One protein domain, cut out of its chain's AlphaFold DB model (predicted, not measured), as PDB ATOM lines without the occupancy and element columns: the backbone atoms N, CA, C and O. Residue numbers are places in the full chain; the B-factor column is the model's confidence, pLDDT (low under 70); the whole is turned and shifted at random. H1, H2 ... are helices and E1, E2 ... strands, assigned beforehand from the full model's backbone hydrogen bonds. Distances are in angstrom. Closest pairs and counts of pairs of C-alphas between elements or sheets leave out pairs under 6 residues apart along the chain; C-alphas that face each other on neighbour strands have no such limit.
ATOM      1  N   ARG A  13     227.542 137.992 169.934       93.31
ATOM      2  CA  ARG A  13     226.081 137.904 169.825       93.31
ATOM      3  C   ARG A  13     225.606 137.729 168.379       93.31
ATOM      4  O   ARG A  13     224.716 136.913 168.144       93.31
ATOM      5  N   GLU A  14     226.154 138.466 167.409       95.00
ATOM      6  CA  GLU A  14     225.789 138.264 165.998       95.00
ATOM      7  C   GLU A  14     226.174 136.861 165.513       95.00
ATOM      8  O   GLU A  14     225.428 136.247 164.746       95.00
ATOM      9  N   HIS A  15     227.303 136.333 165.984       95.31
ATOM     10  CA  HIS A  15     227.753 134.982 165.667       95.31
ATOM     11  C   HIS A  15     226.787 133.924 166.196       95.31
ATOM     12  O   HIS A  15     226.399 133.035 165.437       95.31
ATOM     13  N   TYR A  16     226.305 134.065 167.433       95.38
ATOM     14  CA  TYR A  16     225.267 133.186 167.975       95.38
ATOM     15  C   TYR A  16     223.990 133.240 167.146       95.38
ATOM     16  O   TYR A  16     223.486 132.198 166.737       95.38
ATOM     17  N   ILE A  17     223.495 134.435 166.812       96.25
ATOM     18  CA  ILE A  17     222.298 134.587 165.969       96.25
ATOM     19  C   ILE A  17     222.497 133.900 164.610       96.25
ATOM     20  O   ILE A  17     221.600 133.209 164.125       96.25
ATOM     21  N   THR A  18     223.673 134.066 164.004       96.56
ATOM     22  CA  THR A  18     224.011 133.455 162.714       96.56
ATOM     23  C   THR A  18     224.025 131.932 162.817       96.56
ATOM     24  O   THR A  18     223.389 131.266 162.002       96.56
ATOM     25  N   ALA A  19     224.665 131.371 163.846       95.69
ATOM     26  CA  ALA A  19     224.711 129.930 164.079       95.69
ATOM     27  C   ALA A  19     223.316 129.338 164.353       95.69
ATOM     28  O   ALA A  19     222.946 128.336 163.737       95.69
ATOM     29  N   LEU A  20     222.512 129.985 165.207       95.88
ATOM     30  CA  LEU A  20     221.141 129.564 165.525       95.88
ATOM     31  C   LEU A  20     220.281 129.441 164.261       95.88
ATOM     32  O   LEU A  20     219.584 128.439 164.078       95.88
ATOM     33  N   ARG A  21     220.375 130.434 163.367       96.06
ATOM     34  CA  ARG A  21     219.653 130.460 162.086       96.06
ATOM     35  C   ARG A  21     220.194 129.433 161.100       96.06
ATOM     36  O   ARG A  21     219.414 128.655 160.555       96.06
ATOM     37  N   ASN A  22     221.513 129.401 160.904       96.94
ATOM     38  CA  ASN A  22     222.175 128.509 159.952       96.94
ATOM     39  C   ASN A  22     221.858 127.037 160.240       96.94
ATOM     40  O   ASN A  22     221.522 126.272 159.339       96.94
ATOM     41  N   PHE A  23     221.899 126.649 161.515       96.31
ATOM     42  CA  PHE A  23     221.643 125.271 161.928       96.31
ATOM     43  C   PHE A  23     220.178 124.981 162.259       96.31
ATOM     44  O   PHE A  23     219.863 123.836 162.582       96.31
ATOM     45  N   LYS A  24     219.287 125.976 162.145       96.06
ATOM     46  CA  LYS A  24     217.853 125.863 162.460       96.06
ATOM     47  C   LYS A  24     217.629 125.265 163.855       96.06
ATOM     48  O   LYS A  24     216.804 124.372 164.022       96.06
ATOM     49  N   ILE A  25     218.389 125.746 164.841       95.94
ATOM     50  CA  ILE A  25     218.515 125.141 166.180       95.94
ATOM     51  C   ILE A  25     217.155 124.917 166.851       95.94
ATOM     52  O   ILE A  25     216.888 123.823 167.340       95.94
ATOM     53  N   SER A  26     216.243 125.887 166.765       94.25
ATOM     54  CA  SER A  26     214.886 125.783 167.323       94.25
ATOM     55  C   SER A  26     214.033 124.642 166.755       94.25
ATOM     56  O   SER A  26     213.033 124.281 167.366       94.25
ATOM     57  N   LYS A  27     214.401 124.076 165.600       95.69
ATOM     58  CA  LYS A  27     213.694 122.954 164.962       95.69
ATOM     59  C   LYS A  27     214.298 121.591 165.283       95.69
ATOM     60  O   LYS A  27     213.691 120.582 164.947       95.69
ATOM     61  N   VAL A  28     215.506 121.552 165.845       95.56
ATOM     62  CA  VAL A  28     216.279 120.309 166.009       95.56
ATOM     63  C   VAL A  28     216.694 120.038 167.449       95.56
ATOM     64  O   VAL A  28     217.147 118.936 167.739       95.56
ATOM     65  N   CYS A  29     216.550 121.009 168.351       94.19
ATOM     66  CA  CYS A  29     216.738 120.780 169.772       94.19
ATOM     67  C   CYS A  29     215.704 121.532 170.614       94.19
ATOM     68  O   CYS A  29     215.261 122.639 170.293       94.19
ATOM     69  N   GLU A  30     215.325 120.901 171.720       96.06
ATOM     70  CA  GLU A  30     214.452 121.505 172.714       96.06
ATOM     71  C   GLU A  30     215.240 122.375 173.684       96.06
ATOM     72  O   GLU A  30     214.847 123.506 173.935       96.06
ATOM     73  N   TRP A  31     216.354 121.866 174.205       97.81
ATOM     74  CA  TRP A  31     217.225 122.580 175.127       97.81
ATOM     75  C   TRP A  31     218.469 123.102 174.409       97.81
ATOM     76  O   TRP A  31     218.993 122.472 173.488       97.81
ATOM     77  N   LEU A  32     218.931 124.272 174.833       96.88
ATOM     78  CA  LEU A  32     220.071 124.988 174.288       96.88
ATOM     79  C   LEU A  32     220.963 125.474 175.428       96.88
ATOM     80  O   LEU A  32     220.498 126.119 176.366       96.88
ATOM     81  N   VAL A  33     222.257 125.227 175.274       95.94
ATOM     82  CA  VAL A  33     223.328 125.887 176.016       95.94
ATOM     83  C   VAL A  33     224.273 126.527 175.006       95.94
ATOM     84  O   VAL A  33     224.500 125.974 173.927       95.94
ATOM     85  N   ILE A  34     224.809 127.697 175.340       94.38
ATOM     86  CA  ILE A  34     225.900 128.319 174.592       94.38
ATOM     87  C   ILE A  34     227.079 128.464 175.548       94.38
ATOM     88  O   ILE A  34     227.019 129.255 176.490       94.38
ATOM     89  N   ALA A  35     228.129 127.693 175.289       93.88
ATOM     90  CA  ALA A  35     229.348 127.675 176.082       93.88
ATOM     91  C   ALA A  35     230.517 128.229 175.264       93.88
ATOM     92  O   ALA A  35     230.641 127.926 174.072       93.88
ATOM     93  N   ASP A  36     231.347 129.034 175.915       92.19
ATOM     94  CA  ASP A  36     232.664 129.398 175.406       92.19
ATOM     95  C   ASP A  36     233.632 128.205 175.578       92.19
ATOM     96  O   ASP A  36     233.336 127.240 176.284       92.19
ATOM     97  N   ILE A  37     234.763 128.194 174.862       90.88
ATOM     98  CA  ILE A  37     235.661 127.017 174.818       90.88
ATOM     99  C   ILE A  37     236.316 126.697 176.176       90.88
ATOM    100  O   ILE A  37     236.749 125.572 176.421       90.88
ATOM    101  N   ASP A  38     236.374 127.688 177.055       92.06
ATOM    102  CA  ASP A  38     236.895 127.663 178.419       92.06
ATOM    103  C   ASP A  38     235.795 127.493 179.487       92.06
ATOM    104  O   ASP A  38     236.071 127.556 180.690       92.06
ATOM    105  N   GLU A  39     234.553 127.238 179.065       94.38
ATOM    106  CA  GLU A  39     233.400 127.006 179.929       94.38
ATOM    107  C   GLU A  39     232.975 125.531 179.922       94.38
ATOM    108  O   GLU A  39     232.624 124.949 178.893       94.38
ATOM    109  N   PHE A  40     232.925 124.922 181.107       94.94
ATOM    110  CA  PHE A  40     232.596 123.506 181.271       94.94
ATOM    111  C   PHE A  40     231.359 123.327 182.143       94.94
ATOM    112  O   PHE A  40     231.362 123.675 183.325       94.94
ATOM    113  N   TRP A  41     230.323 122.732 181.554       96.19
ATOM    114  CA  TRP A  41     229.043 122.447 182.194       96.19
ATOM    115  C   TRP A  41     228.931 120.987 182.616       96.19
ATOM    116  O   TRP A  41     229.251 120.086 181.839       96.19
ATOM    117  N   PHE A  42     228.420 120.746 183.820       95.50
ATOM    118  CA  PHE A  42     228.132 119.401 184.317       95.50
ATOM    119  C   PHE A  42     227.065 119.419 185.415       95.50
ATOM    120  O   PHE A  42     226.816 120.443 186.056       95.50
ATOM    121  N   CYS A  43     226.435 118.266 185.636       97.19
ATOM    122  CA  CYS A  43     225.625 118.032 186.826       97.19
ATOM    123  C   CYS A  43     226.545 117.652 187.988       97.19
ATOM    124  O   CYS A  43     227.478 116.865 187.819       97.19
ATOM    125  N   ARG A  44     226.293 118.212 189.173       94.75
ATOM    126  CA  ARG A  44     227.129 117.993 190.367       94.75
ATOM    127  C   ARG A  44     227.134 116.543 190.846       94.75
ATOM    128  O   ARG A  44     228.115 116.101 191.427       94.75
ATOM    129  N   ASP A  45     226.058 115.818 190.576       95.88
ATOM    130  CA  ASP A  45     225.885 114.407 190.928       95.88
ATOM    131  C   ASP A  45     226.416 113.430 189.862       95.88
ATOM    132  O   ASP A  45     226.222 112.222 189.974       95.88
ATOM    133  N   GLY A  46     227.071 113.937 188.811       95.81
ATOM    134  CA  GLY A  46     227.665 113.123 187.751       95.81
ATOM    135  C   GLY A  46     226.686 112.621 186.688       95.81
ATOM    136  O   GLY A  46     227.122 111.979 185.730       95.81
ATOM    137  N   ARG A  47     225.383 112.922 186.792       97.19
ATOM    138  CA  ARG A  47     224.421 112.606 185.725       97.19
ATOM    139  C   ARG A  47     224.719 113.392 184.450       97.19
ATOM    140  O   ARG A  47     225.377 114.437 184.459       97.19
ATOM    141  N   LYS A  48     224.188 112.917 183.320       97.19
ATOM    142  CA  LYS A  48     224.212 113.703 182.084       97.19
ATOM    143  C   LYS A  48     223.236 114.865 182.211       97.19
ATOM    144  O   LYS A  48     222.106 114.694 182.664       97.19
ATOM    145  N   ILE A  49     223.639 116.024 181.690       97.19
ATOM    146  CA  ILE A  49     222.773 117.207 181.600       97.19
ATOM    147  C   ILE A  49     221.457 116.865 180.885       97.19
ATOM    148  O   ILE A  49     220.397 117.295 181.325       97.19
ATOM    149  N   SER A  50     221.503 116.042 179.831       96.25
ATOM    150  CA  SER A  50     220.310 115.588 179.104       96.25
ATOM    151  C   SER A  50     219.280 114.896 179.994       96.25
ATOM    152  O   SER A  50     218.086 115.126 179.826       96.25
ATOM    153  N   ASP A  51     219.732 114.079 180.945       96.94
ATOM    154  CA  ASP A  51     218.857 113.243 181.770       96.94
ATOM    155  C   ASP A  51     218.149 114.103 182.821       96.94
ATOM    156  O   ASP A  51     216.964 113.923 183.102       96.94
ATOM    157  N   VAL A  52     218.856 115.097 183.363       97.06
ATOM    158  CA  VAL A  52     218.277 116.095 184.268       97.06
ATOM    159  C   VAL A  52     217.270 116.976 183.530       97.06
ATOM    160  O   VAL A  52     216.146 117.150 183.993       97.06
ATOM    161  N   LEU A  53     217.638 117.498 182.356       97.06
ATOM    162  CA  LEU A  53     216.765 118.372 181.568       97.06
ATOM    163  C   LEU A  53     215.520 117.651 181.031       97.06
ATOM    164  O   LEU A  53     214.469 118.277 180.905       97.06
ATOM    165  N   GLY A  54     215.616 116.349 180.742       95.56
ATOM    166  CA  GLY A  54     214.484 115.522 180.313       95.56
ATOM    167  C   GLY A  54     213.404 115.348 181.385       95.56
ATOM    168  O   GLY A  54     212.246 115.136 181.043       95.56
ATOM    169  N   ASN A  55     213.764 115.501 182.663       93.94
ATOM    170  CA  ASN A  55     212.848 115.412 183.805       93.94
ATOM    171  C   ASN A  55     212.459 116.787 184.377       93.94
ATOM    172  O   ASN A  55     211.776 116.863 185.397       93.94
ATOM    173  N   MET A  56     212.910 117.879 183.754       94.44
ATOM    174  CA  MET A  56     212.656 119.236 184.234       94.44
ATOM    175  C   MET A  56     211.199 119.645 183.989       94.44
ATOM    176  O   MET A  56     210.661 119.395 182.905       94.44
ATOM    177  N   ASP A  57     210.602 120.349 184.958       93.44
ATOM    178  CA  ASP A  57     209.243 120.898 184.862       93.44
ATOM    179  C   ASP A  57     209.035 121.619 183.515       93.44
ATOM    180  O   ASP A  57     209.884 122.380 183.026       93.44
ATOM    181  N   TYR A  58     207.885 121.367 182.888       90.88
ATOM    182  CA  TYR A  58     207.494 121.980 181.625       90.88
ATOM    183  C   TYR A  58     207.390 123.512 181.716       90.88
ATOM    184  O   TYR A  58     207.551 124.195 180.693       90.88
ATOM    185  N   GLN A  59     207.126 124.044 182.915       94.56
ATOM    186  CA  GLN A  59     207.064 125.479 183.192       94.56
ATOM    187  C   GLN A  59     208.440 126.132 183.207       94.56
ATOM    188  O   GLN A  59     208.555 127.310 182.870       94.56
ATOM    189  N   THR A  60     209.491 125.388 183.555       97.25
ATOM    190  CA  THR A  60     210.859 125.901 183.540       97.25
ATOM    191  C   THR A  60     211.343 126.018 182.102       97.25
ATOM    192  O   THR A  60     211.503 125.033 181.377       97.25
ATOM    193  N   GLU A  61     211.591 127.251 181.674       97.25
ATOM    194  CA  GLU A  61     212.079 127.570 180.334       97.25
ATOM    195  C   GLU A  61     213.536 128.023 180.338       97.25
ATOM    196  O   GLU A  61     214.217 127.855 179.327       97.25
ATOM    197  N   ILE A  62     214.017 128.604 181.438       97.25
ATOM    198  CA  ILE A  62     215.379 129.128 181.558       97.25
ATOM    199  C   ILE A  62     215.937 128.745 182.926       97.25
ATOM    200  O   ILE A  62     215.283 128.930 183.951       97.25
ATOM    201  N   ILE A  63     217.162 128.237 182.923       96.56
ATOM    202  CA  ILE A  63     217.932 127.885 184.109       96.56
ATOM    203  C   ILE A  63     219.195 128.731 184.072       96.56
ATOM    204  O   ILE A  63     219.974 128.624 183.126       96.56
ATOM    205  N   TYR A  64     219.392 129.570 185.080       95.88
ATOM    206  CA  TYR A  64     220.661 130.245 185.310       95.88
ATOM    207  C   TYR A  64     221.519 129.448 186.285       95.88
ATOM    208  O   TYR A  64     221.020 128.878 187.255       95.88
ATOM    209  N   THR A  65     222.823 129.458 186.046       95.00
ATOM    210  CA  THR A  65     223.814 128.810 186.903       95.00
ATOM    211  C   THR A  65     225.001 129.750 187.029       95.00
ATOM    212  O   THR A  65     225.584 130.163 186.023       95.00
ATOM    213  N   SER A  66     225.362 130.111 188.263       93.69
ATOM    214  CA  SER A  66     226.534 130.964 188.490       93.69
ATOM    215  C   SER A  66     227.818 130.193 188.199       93.69
ATOM    216  O   SER A  66     227.936 129.041 188.637       93.69
ATOM    217  N   TRP A  67     228.775 130.811 187.505       91.19
ATOM    218  CA  TRP A  67     230.066 130.181 187.243       91.19
ATOM    219  C   TRP A  67     230.959 130.160 188.485       91.19
ATOM    220  O   TRP A  67     230.812 130.953 189.415       91.19
ATOM    221  N   SER A  68     231.902 129.226 188.503       92.00
ATOM    222  CA  SER A  68     233.064 129.255 189.388       92.00
ATOM    223  C   SER A  68     234.295 129.586 188.559       92.00
ATOM    224  O   SER A  68     234.578 128.874 187.595       92.00
ATOM    225  N   VAL A  69     235.005 130.648 188.933       91.25
ATOM    226  CA  VAL A  69     236.234 131.072 188.254       91.25
ATOM    227  C   VAL A  69     237.427 130.373 188.891       91.25
ATOM    228  O   VAL A  69     237.536 130.319 190.119       91.25
ATOM    229  N   PHE A  70     238.300 129.827 188.051       91.06
ATOM    230  CA  PHE A  70     239.500 129.111 188.473       91.06
ATOM    231  C   PHE A  70     240.749 129.968 188.279       91.06
ATOM    232  O   PHE A  70     240.853 130.722 187.313       91.06
ATOM    233  N   GLY A  71     241.672 129.857 189.234       86.31
ATOM    234  CA  GLY A  71     242.964 130.535 189.233       86.31
ATOM    235  C   GLY A  71     244.072 129.658 188.653       86.31
ATOM    236  O   GLY A  71     243.893 128.463 188.435       86.31
ATOM    237  N   SER A  72     245.237 130.259 188.395       86.31
ATOM    238  CA  SER A  72     246.352 129.577 187.721       86.31
ATOM    239  C   SER A  72     247.012 128.520 188.587       86.31
ATOM    240  O   SER A  72     247.903 127.826 188.113       86.31
ATOM    241  N   ASN A  73     246.632 128.424 189.865       86.12
ATOM    242  CA  ASN A  73     247.240 127.530 190.840       86.12
ATOM    243  C   ASN A  73     248.765 127.698 190.976       86.12
ATOM    244  O   ASN A  73     249.453 126.767 191.381       86.12
ATOM    245  N   GLY A  74     249.308 128.866 190.610       84.25
ATOM    246  CA  GLY A  74     250.754 129.103 190.586       84.25
ATOM    247  C   GLY A  74     251.487 128.433 189.417       84.25
ATOM    248  O   GLY A  74     252.716 128.396 189.410       84.25
ATOM    249  N   HIS A  75     250.772 127.906 188.419       82.94
ATOM    250  CA  HIS A  75     251.394 127.331 187.232       82.94
ATOM    251  C   HIS A  75     252.037 128.425 186.373       82.94
ATOM    252  O   HIS A  75     251.359 129.276 185.794       82.94
ATOM    253  N   LEU A  76     253.361 128.337 186.239       84.88
ATOM    254  CA  LEU A  76     254.136 129.189 185.336       84.88
ATOM    255  C   LEU A  76     253.985 128.738 183.877       84.88
ATOM    256  O   LEU A  76     253.863 129.566 182.980       84.88
ATOM    257  N   LYS A  77     253.948 127.419 183.643       85.19
ATOM    258  CA  LYS A  77     253.798 126.801 182.315       85.19
ATOM    259  C   LYS A  77     252.352 126.447 182.014       85.19
ATOM    260  O   LYS A  77     251.586 126.166 182.939       85.19
ATOM    261  N   HIS A  78     251.979 126.435 180.734       84.31
ATOM    262  CA  HIS A  78     250.616 126.045 180.360       84.31
ATOM    263  C   HIS A  78     250.389 124.560 180.676       84.31
ATOM    264  O   HIS A  78     251.195 123.728 180.246       84.31
ATOM    265  N   PRO A  79     249.348 124.199 181.450       86.56
ATOM    266  CA  PRO A  79     249.099 122.804 181.773       86.56
ATOM    267  C   PRO A  79     248.611 122.037 180.543       86.56
ATOM    268  O   PRO A  79     248.028 122.604 179.623       86.56
ATOM    269  N   ALA A  80     248.776 120.714 180.562       88.06
ATOM    270  CA  ALA A  80     248.183 119.856 179.540       88.06
ATOM    271  C   ALA A  80     246.644 119.888 179.591       88.06
ATOM    272  O   ALA A  80     245.986 119.729 178.561       88.06
ATOM    273  N   SER A  81     246.055 120.107 180.774       89.75
ATOM    274  CA  SER A  81     244.616 120.303 180.913       89.75
ATOM    275  C   SER A  81     244.261 121.278 182.030       89.75
ATOM    276  O   SER A  81     244.405 121.001 183.216       89.75
ATOM    277  N   VAL A  82     243.641 122.397 181.657       90.12
ATOM    278  CA  VAL A  82     243.125 123.378 182.627       90.12
ATOM    279  C   VAL A  82     242.146 122.761 183.637       90.12
ATOM    280  O   VAL A  82     242.058 123.221 184.766       90.12
ATOM    281  N   ARG A  83     241.441 121.679 183.279       90.31
ATOM    282  CA  ARG A  83     240.444 121.044 184.157       90.31
ATOM    283  C   ARG A  83     241.052 120.242 185.301       90.31
ATOM    284  O   ARG A  83     240.412 120.128 186.343       90.31
ATOM    285  N   THR A  84     242.215 119.635 185.085       90.75
ATOM    286  CA  THR A  84     242.890 118.799 186.088       90.75
ATOM    287  C   THR A  84     243.916 119.579 186.888       90.75
ATOM    288  O   THR A  84     244.158 119.240 188.039       90.75
ATOM    289  N   ASP A  85     244.490 120.621 186.292       90.25
ATOM    290  CA  ASP A  85     245.598 121.369 186.877       90.25
ATOM    291  C   ASP A  85     245.128 122.644 187.596       90.25
ATOM    292  O   ASP A  85     245.583 122.938 188.701       90.25
ATOM    293  N   PHE A  86     244.148 123.374 187.042       90.69
ATOM    294  CA  PHE A  86     243.552 124.540 187.703       90.69
ATOM    295  C   PHE A  86     242.402 124.094 188.614       90.69
ATOM    296  O   PHE A  86     241.232 124.095 188.249       90.69
ATOM    297  N   VAL A  87     242.756 123.655 189.817       90.69
ATOM    298  CA  VAL A  87     241.848 123.171 190.869       90.69
ATOM    299  C   VAL A  87     241.472 124.203 191.940       90.69
ATOM    300  O   VAL A  87     240.500 123.973 192.659       90.69
ATOM    301  N   MET A  88     242.184 125.330 192.075       89.69
ATOM    302  CA  MET A  88     241.799 126.380 193.028       89.69
ATOM    303  C   MET A  88     240.817 127.328 192.351       89.69
ATOM    304  O   MET A  88     241.068 127.852 191.264       89.69
ATOM    305  N   ARG A  89     239.682 127.555 193.006       90.00
ATOM    306  CA  ARG A  89     238.619 128.431 192.519       90.00
ATOM    307  C   ARG A  89     238.212 129.421 193.586       90.00
ATOM    308  O   ARG A  89     238.255 129.096 194.773       90.00
ATOM    309  N   GLN A  90     237.763 130.590 193.149       85.75
ATOM    310  CA  GLN A  90     237.085 131.516 194.043       85.75
ATOM    311  C   GLN A  90     235.798 130.891 194.588       85.75
ATOM    312  O   GLN A  90     235.215 129.978 193.982       85.75
ATOM    313  N   GLU A  91     235.326 131.416 195.717       83.00
ATOM    314  CA  GLU A  91     233.975 131.116 196.159       83.00
ATOM    315  C   GLU A  91     232.982 131.488 195.054       83.00
ATOM    316  O   GLU A  91     233.127 132.482 194.337       83.00
ATOM    317  N   ARG A  92     231.996 130.618 194.851       81.19
ATOM    318  CA  ARG A  92     231.049 130.793 193.762       81.19
ATOM    319  C   ARG A  92     230.212 132.041 194.014       81.19
ATOM    320  O   ARG A  92     229.643 132.208 195.088       81.19
ATOM    321  N   ALA A  93     230.052 132.826 192.960       77.25
ATOM    322  CA  ALA A  93     229.146 133.954 192.928       77.25
ATOM    323  C   ALA A  93     227.737 133.594 193.442       77.25
ATOM    324  O   ALA A  93     227.188 132.548 193.054       77.25
ATOM    325  N   PRO A  94     227.099 134.459 194.251       77.19
ATOM    326  CA  PRO A  94     225.743 134.215 194.715       77.19
ATOM    327  C   PRO A  94     224.769 134.099 193.532       77.19
ATOM    328  O   PRO A  94     224.990 134.632 192.444       77.19
ATOM    329  N   ALA A  95     223.639 133.424 193.752       69.19
ATOM    330  CA  ALA A  95     222.629 133.081 192.739       69.19
ATOM    331  C   ALA A  95     221.992 134.273 191.981       69.19
ATOM    332  O   ALA A  95     221.165 134.068 191.092       69.19
ATOM    333  N   ARG A  96     222.337 135.515 192.339       66.25
ATOM    334  CA  ARG A  96     221.805 136.755 191.755       66.25
ATOM    335  C   ARG A  96     222.888 137.763 191.364       66.25
ATOM    336  O   ARG A  96     222.554 138.906 191.048       66.25
ATOM    337  N   ALA A  97     224.164 137.371 191.384       67.88
ATOM    338  CA  ALA A  97     225.240 138.226 190.902       67.88
ATOM    339  C   ALA A  97     225.059 138.470 189.396       67.88
ATOM    340  O   ALA A  97     225.145 137.556 188.572       67.88
ATOM    341  N   ARG A  98     224.724 139.713 189.028       67.19
ATOM    342  CA  ARG A  98     224.516 140.083 187.625       67.19
ATOM    343  C   ARG A  98     225.835 139.942 186.873       67.19
ATOM    344  O   ARG A  98     226.825 140.538 187.263       67.19
ATOM    345  N   GLY A  99     225.802 139.206 185.766       75.69
ATOM    346  CA  GLY A  99     226.964 139.028 184.894       75.69
ATOM    347  C   GLY A  99     227.857 137.845 185.260       75.69
ATOM    348  O   GLY A  99     228.732 137.530 184.471       75.69
ATOM    349  N   GLU A 100     227.600 137.148 186.372       86.38
ATOM    350  CA  GLU A 100     228.406 136.001 186.828       86.38
ATOM    351  C   GLU A 100     227.708 134.652 186.601       86.38
ATOM    352  O   GLU A 100     227.928 133.662 187.304       86.38
ATOM    353  N   GLN A 101     226.799 134.626 185.629       91.31
ATOM    354  CA  GLN A 101     225.954 133.484 185.319       91.31
ATOM    355  C   GLN A 101     225.912 133.256 183.816       91.31
ATOM    356  O   GLN A 101     226.002 134.191 183.014       91.31
ATOM    357  N   LYS A 102     225.679 132.002 183.450       94.31
ATOM    358  CA  LYS A 102     225.183 131.636 182.128       94.31
ATOM    359  C   LYS A 102     223.895 130.847 182.264       94.31
ATOM    360  O   LYS A 102     223.423 130.568 183.366       94.31
ATOM    361  N   TRP A 103     223.307 130.552 181.117       95.69
ATOM    362  CA  TRP A 103     221.987 129.977 181.019       95.69
ATOM    363  C   TRP A 103     221.990 128.685 180.205       95.69
ATOM    364  O   TRP A 103     222.726 128.528 179.231       95.69
ATOM    365  N   ILE A 104     221.084 127.797 180.592       97.44
ATOM    366  CA  ILE A 104     220.520 126.744 179.757       97.44
ATOM    367  C   ILE A 104     219.060 127.138 179.529       97.44
ATOM    368  O   ILE A 104     218.370 127.525 180.473       97.44
ATOM    369  N   CYS A 105     218.560 127.078 178.298       97.69
ATOM    370  CA  CYS A 105     217.164 127.414 178.030       97.69
ATOM    371  C   CYS A 105     216.491 126.436 177.083       97.69
ATOM    372  O   CYS A 105     217.129 125.854 176.207       97.69
ATOM    373  N   ARG A 106     215.170 126.323 177.187       97.38
ATOM    374  CA  ARG A 106     214.375 125.765 176.097       97.38
ATOM    375  C   ARG A 106     214.474 126.713 174.899       97.38
ATOM    376  O   ARG A 106     214.398 127.929 175.060       97.38
ATOM    377  N   THR A 107     214.609 126.205 173.682       96.38
ATOM    378  CA  THR A 107     214.742 127.017 172.462       96.38
ATOM    379  C   THR A 107     213.536 127.932 172.250       96.38
ATOM    380  O   THR A 107     213.702 129.075 171.820       96.38
ATOM    381  N   LYS A 108     212.334 127.493 172.657       95.00
ATOM    382  CA  LYS A 108     211.111 128.319 172.669       95.00
ATOM    383  C   LYS A 108     211.228 129.574 173.547       95.00
ATOM    384  O   LYS A 108     210.611 130.590 173.235       95.00
ATOM    385  N   ALA A 109     212.046 129.531 174.603       95.50
ATOM    386  CA  ALA A 109     212.226 130.637 175.542       95.50
ATOM    387  C   ALA A 109     212.864 131.866 174.881       95.50
ATOM    388  O   ALA A 109     212.609 132.995 175.296       95.50
ATOM    389  N   LEU A 110     213.649 131.662 173.812       95.06
ATOM    390  CA  LEU A 110     214.232 132.763 173.048       95.06
ATOM    391  C   LEU A 110     213.147 133.635 172.408       95.06
ATOM    392  O   LEU A 110     213.338 134.845 172.314       95.06
ATOM    393  N   ARG A 111     212.005 133.060 171.991       91.62
ATOM    394  CA  ARG A 111     210.913 133.675 171.194       91.62
ATOM    395  C   ARG A 111     211.343 134.184 169.809       91.62
ATOM    396  O   ARG A 111     210.647 133.964 168.828       91.62
ATOM    397  N   GLN A 112     212.481 134.867 169.731       92.19
ATOM    398  CA  GLN A 112     213.177 135.334 168.537       92.19
ATOM    399  C   GLN A 112     214.683 135.161 168.774       92.19
ATOM    400  O   GLN A 112     215.168 135.496 169.856       92.19
ATOM    401  N   GLU A 113     215.463 134.722 167.781       93.06
ATOM    402  CA  GLU A 113     216.899 134.441 167.974       93.06
ATOM    403  C   GLU A 113     217.677 135.682 168.427       93.06
ATOM    404  O   GLU A 113     218.664 135.571 169.144       93.06
ATOM    405  N   LYS A 114     217.199 136.886 168.083       93.88
ATOM    406  CA  LYS A 114     217.802 138.156 168.515       93.88
ATOM    407  C   LYS A 114     217.800 138.354 170.037       93.88
ATOM    408  O   LYS A 114     218.528 139.217 170.526       93.88
ATOM    409  N   ASN A 115     216.984 137.612 170.780       95.38
ATOM    410  CA  ASN A 115     216.948 137.694 172.236       95.38
ATOM    411  C   ASN A 115     218.099 136.932 172.902       95.38
ATOM    412  O   ASN A 115     218.301 137.092 174.103       95.38
ATOM    413  N   VAL A 116     218.883 136.162 172.139       95.88
ATOM    414  CA  VAL A 116     220.111 135.548 172.646       95.88
ATOM    415  C   VAL A 116     221.091 136.628 173.117       95.88
ATOM    416  O   VAL A 116     221.299 137.655 172.455       95.88
ATOM    417  N   GLY A 117     221.690 136.392 174.276       92.75
ATOM    418  CA  GLY A 117     222.767 137.193 174.835       92.75
ATOM    419  C   GLY A 117     223.777 136.290 175.531       92.75
ATOM    420  O   GLY A 117     223.483 135.138 175.834       92.75
ATOM    421  N   VAL A 118     224.982 136.817 175.749       90.00
ATOM    422  CA  VAL A 118     226.117 136.033 176.257       90.00
ATOM    423  C   VAL A 118     225.834 135.523 177.672       90.00
ATOM    424  O   VAL A 118     225.871 134.323 177.905       90.00
ATOM    425  N   HIS A 119     225.434 136.414 178.580       90.94
ATOM    426  CA  HIS A 119     225.152 136.062 179.980       90.94
ATOM    427  C   HIS A 119     223.661 135.996 180.307       90.94
ATOM    428  O   HIS A 119     223.288 135.494 181.358       90.94
ATOM    429  N   GLN A 120     222.792 136.523 179.438       91.44
ATOM    430  CA  GLN A 120     221.354 136.627 179.696       91.44
ATOM    431  C   GLN A 120     220.533 136.518 178.414       91.44
ATOM    432  O   GLN A 120     220.947 136.994 177.355       91.44
ATOM    433  N   ILE A 121     219.324 135.972 178.540       93.25
ATOM    434  CA  ILE A 121     218.299 136.007 177.493       93.25
ATOM    435  C   ILE A 121     217.454 137.269 177.668       93.25
ATOM    436  O   ILE A 121     216.860 137.503 178.723       93.25
ATOM    437  N   LYS A 122     217.376 138.093 176.620       92.75
ATOM    438  CA  LYS A 122     216.561 139.315 176.623       92.75
ATOM    439  C   LYS A 122     215.074 138.964 176.633       92.75
ATOM    440  O   LYS A 122     214.647 138.071 175.907       92.75
ATOM    441  N   ASN A 123     214.278 139.722 177.387       91.75
ATOM    442  CA  ASN A 123     212.822 139.535 177.503       91.75
ATOM    443  C   ASN A 123     212.409 138.148 178.039       91.75
ATOM    444  O   ASN A 123     211.342 137.635 177.693       91.75
ATOM    445  N   ALA A 124     213.263 137.541 178.868       89.94
ATOM    446  CA  ALA A 124     212.968 136.301 179.574       89.94
ATOM    447  C   ALA A 124     211.735 136.446 180.486       89.94
ATOM    448  O   ALA A 124     211.523 137.483 181.115       89.94
ATOM    449  N   CYS A 125     210.927 135.389 180.573       92.12
ATOM    450  CA  CYS A 125     209.780 135.336 181.474       92.12
ATOM    451  C   CYS A 125     210.250 134.923 182.875       92.12
ATOM    452  O   CYS A 125     210.662 133.780 183.076       92.12
ATOM    453  N   SER A 126     210.202 135.848 183.835       91.75
ATOM    454  CA  SER A 126     210.718 135.626 185.193       91.75
ATOM    455  C   SER A 126     210.036 134.463 185.914       91.75
ATOM    456  O   SER A 126     210.719 133.689 186.569       91.75
ATOM    457  N   SER A 127     208.725 134.273 185.734       95.38
ATOM    458  CA  SER A 127     207.975 133.158 186.338       95.38
ATOM    459  C   SER A 127     208.346 131.778 185.786       95.38
ATOM    460  O   SER A 127     207.975 130.769 186.372       95.38
ATOM    461  N   LYS A 128     209.081 131.728 184.672       96.62
ATOM    462  CA  LYS A 128     209.574 130.502 184.029       96.62
ATOM    463  C   LYS A 128     211.095 130.370 184.090       96.62
ATOM    464  O   LYS A 128     211.689 129.559 183.377       96.62
ATOM    465  N   THR A 129     211.727 131.216 184.897       95.75
ATOM    466  CA  THR A 129     213.174 131.299 185.047       95.75
ATOM    467  C   THR A 129     213.544 130.899 186.462       95.75
ATOM    468  O   THR A 129     213.028 131.471 187.419       95.75
ATOM    469  N   ILE A 130     214.469 129.955 186.593       94.94
ATOM    470  CA  ILE A 130     215.045 129.573 187.883       94.94
ATOM    471  C   ILE A 130     216.548 129.838 187.882       94.94
ATOM    472  O   ILE A 130     217.179 129.877 186.825       94.94
ATOM    473  N   THR A 131     217.122 129.987 189.073       94.25
ATOM    474  CA  THR A 131     218.562 129.808 189.269       94.25
ATOM    475  C   THR A 131     218.759 128.471 189.957       94.25
ATOM    476  O   THR A 131     218.233 128.277 191.049       94.25
ATOM    477  N   ASP A 132     219.516 127.574 189.334       94.50
ATOM    478  CA  ASP A 132     219.822 126.261 189.889       94.50
ATOM    479  C   ASP A 132     221.339 126.076 189.953       94.50
ATOM    480  O   ASP A 132     222.040 125.859 188.957       94.50
ATOM    481  N   ASN A 133     221.834 126.229 191.174       93.31
ATOM    482  CA  ASN A 133     223.236 126.120 191.521       93.31
ATOM    483  C   ASN A 133     223.559 124.766 192.187       93.31
ATOM    484  O   ASN A 133     224.737 124.400 192.263       93.31
ATOM    485  N   ASP A 134     222.544 124.025 192.621       93.88
ATOM    486  CA  ASP A 134     222.687 122.786 193.390       93.88
ATOM    487  C   ASP A 134     222.692 121.562 192.477       93.88
ATOM    488  O   ASP A 134     223.387 120.583 192.746       93.88
ATOM    489  N   THR A 135     222.002 121.646 191.341       95.94
ATOM    490  CA  THR A 135     222.031 120.615 190.303       95.94
ATOM    491  C   THR A 135     223.181 120.847 189.330       95.94
ATOM    492  O   THR A 135     223.926 119.920 189.001       95.94
ATOM    493  N   PHE A 136     223.353 122.090 188.868       95.88
ATOM    494  CA  PHE A 136     224.298 122.429 187.804       95.88
ATOM    495  C   PHE A 136     225.542 123.148 188.320       95.88
ATOM    496  O   PHE A 136     225.509 124.012 189.209       95.88
ATOM    497  N   GLN A 137     226.663 122.830 187.681       94.31
ATOM    498  CA  GLN A 137     227.920 123.527 187.854       94.31
ATOM    499  C   GLN A 137     228.477 123.974 186.505       94.31
ATOM    500  O   GLN A 137     228.470 123.236 185.521       94.31
ATOM    501  N   LEU A 138     228.968 125.210 186.510       94.88
ATOM    502  CA  LEU A 138     229.691 125.829 185.419       94.88
ATOM    503  C   LEU A 138     231.071 126.234 185.936       94.88
ATOM    504  O   LEU A 138     231.174 127.080 186.826       94.88
ATOM    505  N   ASN A 139     232.117 125.631 185.384       94.50
ATOM    506  CA  ASN A 139     233.493 126.058 185.614       94.50
ATOM    507  C   ASN A 139     233.930 126.970 184.469       94.50
ATOM    508  O   ASN A 139     233.727 126.619 183.309       94.50
ATOM    509  N   HIS A 140     234.541 128.104 184.801       93.12
ATOM    510  CA  HIS A 140     235.037 129.075 183.833       93.12
ATOM    511  C   HIS A 140     236.542 129.270 184.040       93.12
ATOM    512  O   HIS A 140     236.978 129.753 185.089       93.12
ATOM    513  N   TYR A 141     237.332 128.873 183.046       92.12
ATOM    514  CA  TYR A 141     238.792 128.958 183.066       92.12
ATOM    515  C   TYR A 141     239.265 130.153 182.232       92.12
ATOM    516  O   TYR A 141     239.963 129.984 181.239       92.12
ATOM    517  N   GLN A 142     238.909 131.367 182.670       85.94
ATOM    518  CA  GLN A 142     239.214 132.651 181.998       85.94
ATOM    519  C   GLN A 142     240.709 132.991 181.899       85.94
ATOM    520  O   GLN A 142     241.093 134.090 181.500       85.94
ATOM    521  N   ILE A 143     241.563 132.083 182.345       81.00
ATOM    522  CA  ILE A 143     242.969 132.316 182.593       81.00
ATOM    523  C   ILE A 143     243.821 131.374 181.756       81.00
ATOM    524  O   ILE A 143     243.410 130.292 181.336       81.00
ATOM    525  N   GLN A 144     245.054 131.801 181.560       74.75
ATOM    526  CA  GLN A 144     246.119 131.025 180.953       74.75
ATOM    527  C   GLN A 144     247.320 131.053 181.905       74.75
ATOM    528  O   GLN A 144     247.305 131.759 182.916       74.75
ATOM    529  N   SER A 145     248.347 130.256 181.623       73.81
ATOM    530  CA  SER A 145     249.575 130.289 182.419       73.81
ATOM    531  C   SER A 145     250.327 131.604 182.232       73.81
ATOM    532  O   SER A 145     250.140 132.305 181.237       73.81
ATOM    533  N   GLU A 146     251.222 131.914 183.169       76.06
ATOM    534  CA  GLU A 146     252.100 133.082 183.060       76.06
ATOM    535  C   GLU A 146     252.893 133.077 181.747       76.06
ATOM    536  O   GLU A 146     252.890 134.074 181.031       76.06
ATOM    537  N   GLU A 147     253.470 131.932 181.367       79.94
ATOM    538  CA  GLU A 147     254.189 131.745 180.103       79.94
ATOM    539  C   GLU A 147     253.366 132.187 178.886       79.94
ATOM    540  O   GLU A 147     253.886 132.890 178.021       79.94
ATOM    541  N   PHE A 148     252.079 131.828 178.830       74.69
ATOM    542  CA  PHE A 148     251.199 132.221 177.729       74.69
ATOM    543  C   PHE A 148     251.092 133.748 177.623       74.69
ATOM    544  O   PHE A 148     251.247 134.312 176.538       74.69
ATOM    545  N   PHE A 149     250.885 134.429 178.753       71.75
ATOM    546  CA  PHE A 149     250.795 135.888 178.789       71.75
ATOM    547  C   PHE A 149     252.140 136.564 178.501       71.75
ATOM    548  O   PHE A 149     252.185 137.527 177.738       71.75
ATOM    549  N   THR A 150     253.248 136.060 179.051       74.31
ATOM    550  CA  THR A 150     254.584 136.632 178.830       74.31
ATOM    551  C   THR A 150     255.047 136.472 177.385       74.31
ATOM    552  O   THR A 150     255.650 137.398 176.845       74.31
ATOM    553  N   ILE A 151     254.765 135.340 176.731       69.75
ATOM    554  CA  ILE A 151     255.093 135.148 175.310       69.75
ATOM    555  C   ILE A 151     254.301 136.135 174.444       69.75
ATOM    556  O   ILE A 151     254.887 136.787 173.585       69.75
ATOM    557  N   LEU A 152     253.000 136.307 174.700       58.97
ATOM    558  CA  LEU A 152     252.166 137.265 173.965       58.97
ATOM    559  C   LEU A 152     252.609 138.722 174.160       58.97
ATOM    560  O   LEU A 152     252.565 139.500 173.213       58.97
ATOM    561  N   LEU A 153     253.074 139.089 175.357       52.69
ATOM    562  CA  LEU A 153     253.601 140.429 175.643       52.69
ATOM    563  C   LEU A 153     254.977 140.698 175.020       52.69
ATOM    564  O   LEU A 153     255.365 141.852 174.916       52.69
ATOM    565  N   ARG A 154     255.721 139.663 174.616       52.50
ATOM    566  CA  ARG A 154     256.999 139.808 173.894       52.50
ATOM    567  C   ARG A 154     256.835 139.876 172.373       52.50
ATOM    568  O   ARG A 154     257.818 140.113 171.678       52.50
ATOM    569  N   LEU A 155     255.632 139.613 171.865       50.66
ATOM    570  CA  LEU A 155     255.299 139.619 170.436       50.66
ATOM    571  C   LEU A 155     254.495 140.861 170.007       50.66
ATOM    572  O   LEU A 155     254.163 140.975 168.828       50.66
TER     573      LEU A 155
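AT A GLANCE: This is residues 13 to 155 of the 156 residues of an uncharacterized protein of Octadecabacter arcticus 238 (UniProt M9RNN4). A strongly twisted, branched sheet of six strands makes the core, built along the long strand E3: E4 and then E1 follow on one side of it, while E5 and E6 lie beside its two ends on the other side, with E2 beyond E6. H3 is on the sheet but beside its strands, over none of them, the long link of residues 111 to 128 loops out from H5 and back to E5, H1 and H2 lie beyond the E1 edge, and H6 is far out at one end of the longest axis. The printed part has 143 residues with six named helices and six named strands, which come along the chain as H1, H2, E1, E2, H3, E3, H4, E4, H5, E5, E6 and H6; the neighbour pairs E1 and E4, E2 and E6, and E3 and E4 are antiparallel, the pairs E3 and E5 and E3 and E6 are parallel, and the class is mixed, helices and strands, with under half of the residues in named elements. The whole is only just compact, close to loose, with a radius of gyration of the C-alphas of 16.9 A and spans of 48 by 34 by 26 A.

HOW THE PARTS SIT: In the sheet E3, residues 62 to 69, has three neighbours. E4, residues 101 to 106, is antiparallel to it at 151 degrees on one side, with N 63 and O 104 2.8 A apart, within hydrogen-bond range. On the other side E5, residues 129 to 131, is parallel to E3 at 26 degrees, with N 64 and O 130 at 2.8 A. E6, residues 136 to 140, is on that side too, parallel at 44 degrees, with N 68 and O 138 at 2.8 A. The pairing is staggered: E3 pairs with E5 over residues 62 to 64 and with E6 over residues 67 to 69. The edge strand E1, residues 31 to 33, is antiparallel to E4 at 156 degrees, with N 32 and O 105 at 2.8 A. The edge strand E2, residues 39 to 43, is antiparallel to E6 at 160 degrees, with N 40 and O 139 at 2.9 A. H3, residues 49 to 54, is on the sheet at a height of 7.5 A, over none of the strands; its C-alpha 49 is 6.0 A from that of Cys 43. H5, residues 107 to 110, only grazes the sheet. H2, residues 25 to 28, only just touches H5, with 3 pairs of C-alphas within 8 A, the closest those of Ser 26 and Thr 107 at 5.3 A. H1, residues 13 to 22, is close to H2 but not clearly touching, the closest C-alphas being those of Leu 20 and Ser 26 at 7.5 A. H4, residues 82 to 85, is only just not on the sheet, with 4 pairs of C-alphas within 10 A. H6, residues 146 to 153, is not on the sheet and touches no helix. Every O i to N i+4 pair is within hydrogen-bond range in H1, H3 and H6; H2, H4 and H5 are too short for such a pair.

IN THESE COORDINATES: E3 runs 22.0 A from C-alpha 62 at (215.379, 129.128, 181.558) to C-alpha 69 at (236.234, 131.072, 188.254). E4 measures 16.7 A, E2 13.7 A and E6 13.2 A from first to last C-alpha; E1 and E5 have 3 residues each. H1 begins at C-alpha 13 at (226.081, 137.904, 169.825) and is 14.2 A long, H6 is 10.5 A and ends at C-alpha 153 at (253.601, 140.429, 175.643), and H3 is 8.6 A. H2, H4 and H5 have 4 residues each.

THE WHOLE: The two C-alphas farthest apart are those of Tyr 58 and Arg 154, at 53.2 A. The printed part has no cut. The long links are E3 to H4, H4 to E4 and H5 to E5, with 12, 15 and 18 residues. The mean pLDDT of the printed part is 89.9, and residues 95 to 98 and 151 to 155 are under 70.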